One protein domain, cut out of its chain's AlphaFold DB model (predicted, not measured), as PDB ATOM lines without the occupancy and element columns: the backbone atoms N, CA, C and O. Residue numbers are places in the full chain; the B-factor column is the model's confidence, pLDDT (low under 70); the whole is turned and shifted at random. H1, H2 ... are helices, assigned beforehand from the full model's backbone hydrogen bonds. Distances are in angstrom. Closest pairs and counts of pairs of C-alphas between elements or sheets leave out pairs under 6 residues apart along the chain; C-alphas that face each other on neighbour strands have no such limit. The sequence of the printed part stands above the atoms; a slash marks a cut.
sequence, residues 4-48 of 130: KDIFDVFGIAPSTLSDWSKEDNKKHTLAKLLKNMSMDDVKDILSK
ATOM      1  N   LYS A   4     267.134 255.654 162.828       88.75
ATOM      2  CA  LYS A   4     265.790 255.776 162.255       88.75
ATOM      3  C   LYS A   4     265.056 254.432 162.262       88.75
ATOM      4  O   LYS A   4     263.946 254.368 162.763       88.75
ATOM      5  N   ASP A   5     265.717 253.362 161.829       89.38
ATOM      6  CA  ASP A   5     265.115 252.026 161.815       89.38
ATOM      7  C   ASP A   5     264.772 251.545 163.241       89.38
ATOM      8  O   ASP A   5     263.732 250.933 163.463       89.38
ATOM      9  N   ILE A   6     265.610 251.869 164.237       88.75
ATOM     10  CA  ILE A   6     265.337 251.554 165.652       88.75
ATOM     11  C   ILE A   6     264.082 252.287 166.147       88.75
ATOM     12  O   ILE A   6     263.293 251.715 166.901       88.75
ATOM     13  N   PHE A   7     263.886 253.542 165.738       91.50
ATOM     14  CA  PHE A   7     262.667 254.287 166.044       91.50
ATOM     15  C   PHE A   7     261.450 253.666 165.353       91.50
ATOM     16  O   PHE A   7     260.447 253.416 166.015       91.50
ATOM     17  N   ASP A   8     261.562 253.352 164.064       89.69
ATOM     18  CA  ASP A   8     260.459 252.805 163.271       89.69
ATOM     19  C   ASP A   8     260.003 251.425 163.789       89.69
ATOM     20  O   ASP A   8     258.812 251.124 163.778       89.69
ATOM     21  N   VAL A   9     260.929 250.593 164.287       88.25
ATOM     22  CA  VAL A   9     260.618 249.243 164.796       88.25
ATOM     23  C   VAL A   9     260.247 249.232 166.280       88.25
ATOM     24  O   VAL A   9     259.320 248.530 166.681       88.25
ATOM     25  N   PHE A  10     260.983 249.965 167.120       88.44
ATOM     26  CA  PHE A  10     260.878 249.857 168.582       88.44
ATOM     27  C   PHE A  10     260.295 251.107 169.255       88.44
ATOM     28  O   PHE A  10     260.125 251.112 170.474       88.44
ATOM     29  N   GLY A  11     260.027 252.182 168.508       91.00
ATOM     30  CA  GLY A  11     259.510 253.448 169.044       91.00
ATOM     31  C   GLY A  11     260.509 254.216 169.917       91.00
ATOM     32  O   GLY A  11     260.127 255.120 170.659       91.00
ATOM     33  N   ILE A  12     261.795 253.856 169.877       92.25
ATOM     34  CA  ILE A  12     262.826 254.491 170.703       92.25
ATOM     35  C   ILE A  12     263.318 255.750 169.991       92.25
ATOM     36  O   ILE A  12     263.953 255.669 168.941       92.25
ATOM     37  N   ALA A  13     263.054 256.917 170.579       93.62
ATOM     38  CA  ALA A  13     263.490 258.191 170.013       93.62
ATOM     39  C   ALA A  13     265.027 258.259 169.853       93.62
ATOM     40  O   ALA A  13     265.760 257.766 170.722       93.62
ATOM     41  N   PRO A  14     265.542 258.922 168.799       92.12
ATOM     42  CA  PRO A  14     266.981 259.084 168.583       92.12
ATOM     43  C   PRO A  14     267.726 259.716 169.766       92.12
ATOM     44  O   PRO A  14     268.833 259.290 170.092       92.12
ATOM     45  N   SER A  15     267.107 260.696 170.432       92.44
ATOM     46  CA  SER A  15     267.635 261.337 171.643       92.44
ATOM     47  C   SER A  15     267.756 260.342 172.798       92.44
ATOM     48  O   SER A  15     268.828 260.209 173.379       92.44
ATOM     49  N   THR A  16     266.711 259.551 173.052       92.12
ATOM     50  CA  THR A  16     266.715 258.490 174.069       92.12
ATOM     51  C   THR A  16     267.789 257.438 173.793       92.12
ATOM     52  O   THR A  16     268.485 257.005 174.712       92.12
ATOM     53  N   LEU A  17     267.971 257.035 172.530       92.00
ATOM     54  CA  LEU A  17     269.028 256.093 172.157       92.00
ATOM     55  C   LEU A  17     270.426 256.707 172.336       92.00
ATOM     56  O   LEU A  17     271.357 256.001 172.730       92.00
ATOM     57  N   SER A  18     270.584 258.002 172.054       91.25
ATOM     58  CA  SER A  18     271.825 258.740 172.309       91.25
ATOM     59  C   SER A  18     272.153 258.763 173.803       91.25
ATOM     60  O   SER A  18     273.260 258.384 174.183       91.25
ATOM     61  N   ASP A  19     271.171 259.061 174.655       93.56
ATOM     62  CA  ASP A  19     271.337 259.029 176.110       93.56
ATOM     63  C   ASP A  19     271.704 257.640 176.628       93.56
ATOM     64  O   ASP A  19     272.570 257.514 177.496       93.56
ATOM     65  N   TRP A  20     271.094 256.584 176.081       93.88
ATOM     66  CA  TRP A  20     271.460 255.214 176.439       93.88
ATOM     67  C   TRP A  20     272.856 254.845 175.953       93.88
ATOM     68  O   TRP A  20     273.457 253.959 176.533       93.88
ATOM     69  N   SER A  21     273.383 255.500 174.919       90.00
ATOM     70  CA  SER A  21     274.706 255.195 174.367       90.00
ATOM     71  C   SER A  21     275.864 255.755 175.195       90.00
ATOM     72  O   SER A  21     277.007 255.412 174.905       90.00
ATOM     73  N   LYS A  22     275.602 256.585 176.210       92.69
ATOM     74  CA  LYS A  22     276.633 257.103 177.122       92.69
ATOM     75  C   LYS A  22     277.187 255.967 177.995       92.69
ATOM     76  O   LYS A  22     276.426 255.084 178.389       92.69
ATOM     77  N   GLU A  23     278.498 255.936 178.237       82.06
ATOM     78  CA  GLU A  23     279.179 254.813 178.920       82.06
ATOM     79  C   GLU A  23     278.751 254.638 180.385       82.06
ATOM     80  O   GLU A  23     278.744 253.527 180.907       82.06
ATOM     81  N   ASP A  24     278.323 255.719 181.030       88.44
ATOM     82  CA  ASP A  24     277.803 255.758 182.397       88.44
ATOM     83  C   ASP A  24     276.325 255.331 182.501       88.44
ATOM     84  O   ASP A  24     275.774 255.188 183.598       88.44
ATOM     85  N   ASN A  25     275.655 255.091 181.368       91.94
ATOM     86  CA  ASN A  25     274.248 254.723 181.351       91.94
ATOM     87  C   ASN A  25     274.044 253.220 181.603       91.94
ATOM     88  O   ASN A  25     274.578 252.363 180.903       91.94
ATOM     89  N   LYS A  26     273.132 252.880 182.524       90.56
ATOM     90  CA  LYS A  26     272.727 251.490 182.827       90.56
ATOM     91  C   LYS A  26     272.239 250.698 181.601       90.56
ATOM     92  O   LYS A  26     272.206 249.472 181.644       90.56
ATOM     93  N   LYS A  27     271.823 251.380 180.530       92.19
ATOM     94  CA  LYS A  27     271.323 250.787 179.278       92.19
ATOM     95  C   LYS A  27     272.338 250.834 178.127       92.19
ATOM     96  O   LYS A  27     271.974 250.476 177.008       92.19
ATOM     97  N   HIS A  28     273.596 251.189 178.390       91.69
ATOM     98  CA  HIS A  28     274.670 251.244 177.392       91.69
ATOM     99  C   HIS A  28     274.807 249.959 176.576       91.69
ATOM    100  O   HIS A  28     274.796 249.985 175.343       91.69
ATOM    101  N   THR A  29     274.830 248.810 177.249       91.31
ATOM    102  CA  THR A  29     274.922 247.501 176.591       91.31
ATOM    103  C   THR A  29     273.743 247.239 175.651       91.31
ATOM    104  O   THR A  29     273.939 246.721 174.554       91.31
ATOM    105  N   LEU A  30     272.529 247.638 176.044       90.62
ATOM    106  CA  LEU A  30     271.331 247.484 175.216       90.62
ATOM    107  C   LEU A  30     271.382 248.400 173.987       90.62
ATOM    108  O   LEU A  30     271.088 247.953 172.882       90.62
ATOM    109  N   ALA A  31     271.800 249.658 174.150       91.81
ATOM    110  CA  ALA A  31     271.962 250.577 173.023       91.81
ATOM    111  C   ALA A  31     273.012 250.074 172.022       91.81
ATOM    112  O   ALA A  31     272.794 250.147 170.811       91.81
ATOM    113  N   LYS A  32     274.124 249.517 172.516       92.31
ATOM    114  CA  LYS A  32     275.160 248.895 171.682       92.31
ATOM    115  C   LYS A  32     274.614 247.689 170.914       92.31
ATOM    116  O   LYS A  32     274.852 247.581 169.715       92.31
ATOM    117  N   LEU A  33     273.835 246.828 171.574       90.56
ATOM    118  CA  LEU A  33     273.184 245.677 170.943       90.56
ATOM    119  C   LEU A  33     272.244 246.109 169.805       90.56
ATOM    120  O   LEU A  33     272.384 245.629 168.684       90.56
ATOM    121  N   LEU A  34     271.340 247.060 170.069       90.31
ATOM    122  CA  LEU A  34     270.365 247.544 169.083       90.31
ATOM    123  C   LEU A  34     271.041 248.133 167.838       90.31
ATOM    124  O   LEU A  34     270.591 247.903 166.718       90.31
ATOM    125  N   LYS A  35     272.147 248.865 168.017       89.19
ATOM    126  CA  LYS A  35     272.924 249.418 166.896       89.19
ATOM    127  C   LYS A  35     273.610 248.333 166.065       89.19
ATOM    128  O   LYS A  35     273.683 248.472 164.843       89.19
ATOM    129  N   ASN A  36     274.068 247.265 166.712       90.81
ATOM    130  CA  ASN A  36     274.828 246.190 166.076       90.81
ATOM    131  C   ASN A  36     273.952 245.121 165.404       90.81
ATOM    132  O   ASN A  36     274.462 244.363 164.587       90.81
ATOM    133  N   MET A  37     272.655 245.059 165.710       87.06
ATOM    134  CA  MET A  37     271.728 244.129 165.058       87.06
ATOM    135  C   MET A  37     271.510 244.471 163.573       87.06
ATOM    136  O   MET A  37     271.455 245.651 163.192       87.06
ATOM    137  N   SER A  38     271.356 243.438 162.738       89.25
ATOM    138  CA  SER A  38     270.906 243.586 161.352       89.25
ATOM    139  C   SER A  38     269.397 243.825 161.301       89.25
ATOM    140  O   SER A  38     268.643 243.302 162.120       89.25
ATOM    141  N   MET A  39     268.944 244.611 160.323       85.44
ATOM    142  CA  MET A  39     267.509 244.771 160.069       85.44
ATOM    143  C   MET A  39     266.874 243.492 159.534       85.44
ATOM    144  O   MET A  39     265.700 243.250 159.801       85.44
ATOM    145  N   ASP A  40     267.638 242.681 158.806       84.75
ATOM    146  CA  ASP A  40     267.136 241.431 158.243       84.75
ATOM    147  C   ASP A  40     266.875 240.407 159.351       84.75
ATOM    148  O   ASP A  40     265.794 239.827 159.390       84.75
ATOM    149  N   ASP A  41     267.776 240.304 160.337       83.81
ATOM    150  CA  ASP A  41     267.579 239.462 161.528       83.81
ATOM    151  C   ASP A  41     266.327 239.881 162.312       83.81
ATOM    152  O   ASP A  41     265.548 239.052 162.776       83.81
ATOM    153  N   VAL A  42     266.106 241.192 162.459       85.06
ATOM    154  CA  VAL A  42     264.926 241.722 163.157       85.06
ATOM    155  C   VAL A  42     263.648 241.398 162.401       85.06
ATOM    156  O   VAL A  42     262.668 240.979 163.016       85.06
ATOM    157  N   LYS A  43     263.644 241.575 161.080       83.62
ATOM    158  CA  LYS A  43     262.490 241.241 160.244       83.62
ATOM    159  C   LYS A  43     262.189 239.751 160.290       83.62
ATOM    160  O   LYS A  43     261.024 239.408 160.446       83.62
ATOM    161  N   ASP A  44     263.202 238.892 160.227       83.19
ATOM    162  CA  ASP A  44     263.029 237.443 160.356       83.19
ATOM    163  C   ASP A  44     262.364 237.092 161.697       83.19
ATOM    164  O   ASP A  44     261.304 236.466 161.722       83.19
ATOM    165  N   ILE A  45     262.878 237.631 162.809       82.31
ATOM    166  CA  ILE A  45     262.305 237.430 164.151       82.31
ATOM    167  C   ILE A  45     260.850 237.910 164.240       82.31
ATOM    168  O   ILE A  45     260.026 237.229 164.851       82.31
ATOM    169  N   LEU A  46     260.534 239.077 163.672       79.31
ATOM    170  CA  LEU A  46     259.187 239.661 163.721       79.31
ATOM    171  C   LEU A  46     258.202 238.962 162.775       79.31
ATOM    172  O   LEU A  46     257.014 238.893 163.078       79.31
ATOM    173  N   SER A  47     258.689 238.459 161.639       78.75
ATOM    174  CA  SER A  47     257.898 237.739 160.634       78.75
ATOM    175  C   SER A  47     257.642 236.281 161.001       78.75
ATOM    176  O   SER A  47     256.715 235.663 160.475       78.75
ATOM    177  N   LYS A  48     258.438 235.726 161.921       77.12
ATOM    178  CA  LYS A  48     258.236 234.383 162.440       77.12
ATOM    179  C   LYS A  48     256.900 234.342 163.166       77.12
ATOM    180  O   LYS A  48     256.769 234.875 164.268       77.12
TER     181      LYS A  48
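AT A GLANCE: This is residues 4 to 48 of the 130 residues of an uncharacterized protein of Sulfurimonas sp. H1576 (UniProt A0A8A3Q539). Picture four short helices on a chain that folds back on itself as a narrow U: H1 and H2 make one arm, the turn is at residues 21 to 27, and H3 and H4 make the other arm. H3 comes back beside H2 near the turn, H1 is near both H3 and H4, and H4 at the far end touches no helix. The printed part has 45 residues with four named helices in the order H1, H2, H3, H4 and no named strand; its class is all helix. It is only just compact, close to loose, with a radius of gyration of the C-alphas of 11.2 A, and its outline is a rod of 35 by 17 by 12 A.

IN THESE COORDINATES: Start at C-alpha 28, at (274.670, 251.244, 177.392): here H3 begins, and its residues 28 to 36 run 12.4 A from first to last C-alpha. H4, residues 39 to 47, also has nine residues; it runs 11.9 A and ends at C-alpha 47, at (257.898, 237.739, 160.634). Go back along the chain from H3 to find H2, residues 14 to 20, 9.8 A long. Before it stands H1, residues 4 to 10, which begins at C-alpha 4, at (265.790, 255.776, 162.255), and runs 10.0 A.

HOW THE PARTS SIT: Look first at H3 and H2, which touch: their closest C-alphas, those of Trp 20 and His 28, are 5.2 A apart. They stand at a steep tilt of 46 degrees and run opposite ways. Next compare Ile 6 with Leu 34, the closest C-alphas of H1 and H3 at 7.3 A; these helices are close but not clearly touching, at a steep tilt of 67 degrees, opposite ways. H1 is also close to H2 but not clearly touching, with the C-alphas of Phe 7 and Pro 14 closest at 6.9 A; their lines are only just about perpendicular, at 71 degrees. H1 and H4 are close but not clearly touching: their closest C-alphas, those of Asp 5 and Met 39, are 7.8 A apart, and the two run the same way at a shallow tilt of 25 degrees. H4 is apart from H2 and from H3. In H1, H2, H3 and H4 every O i to N i+4 pair is within hydrogen-bond range.

THE WHOLE: For the full length, go from Asp 24 to Lys 48, whose C-alphas are the two farthest apart, at 35.2 A. The printed part has no cut and no long link: H1 to H2 and H3 to H4 are tight links, and H2 to H3 is a short link of 7 residues. In the B-factor column the mean pLDDT of the printed part of this model is 88.8, and no printed residue is under 70.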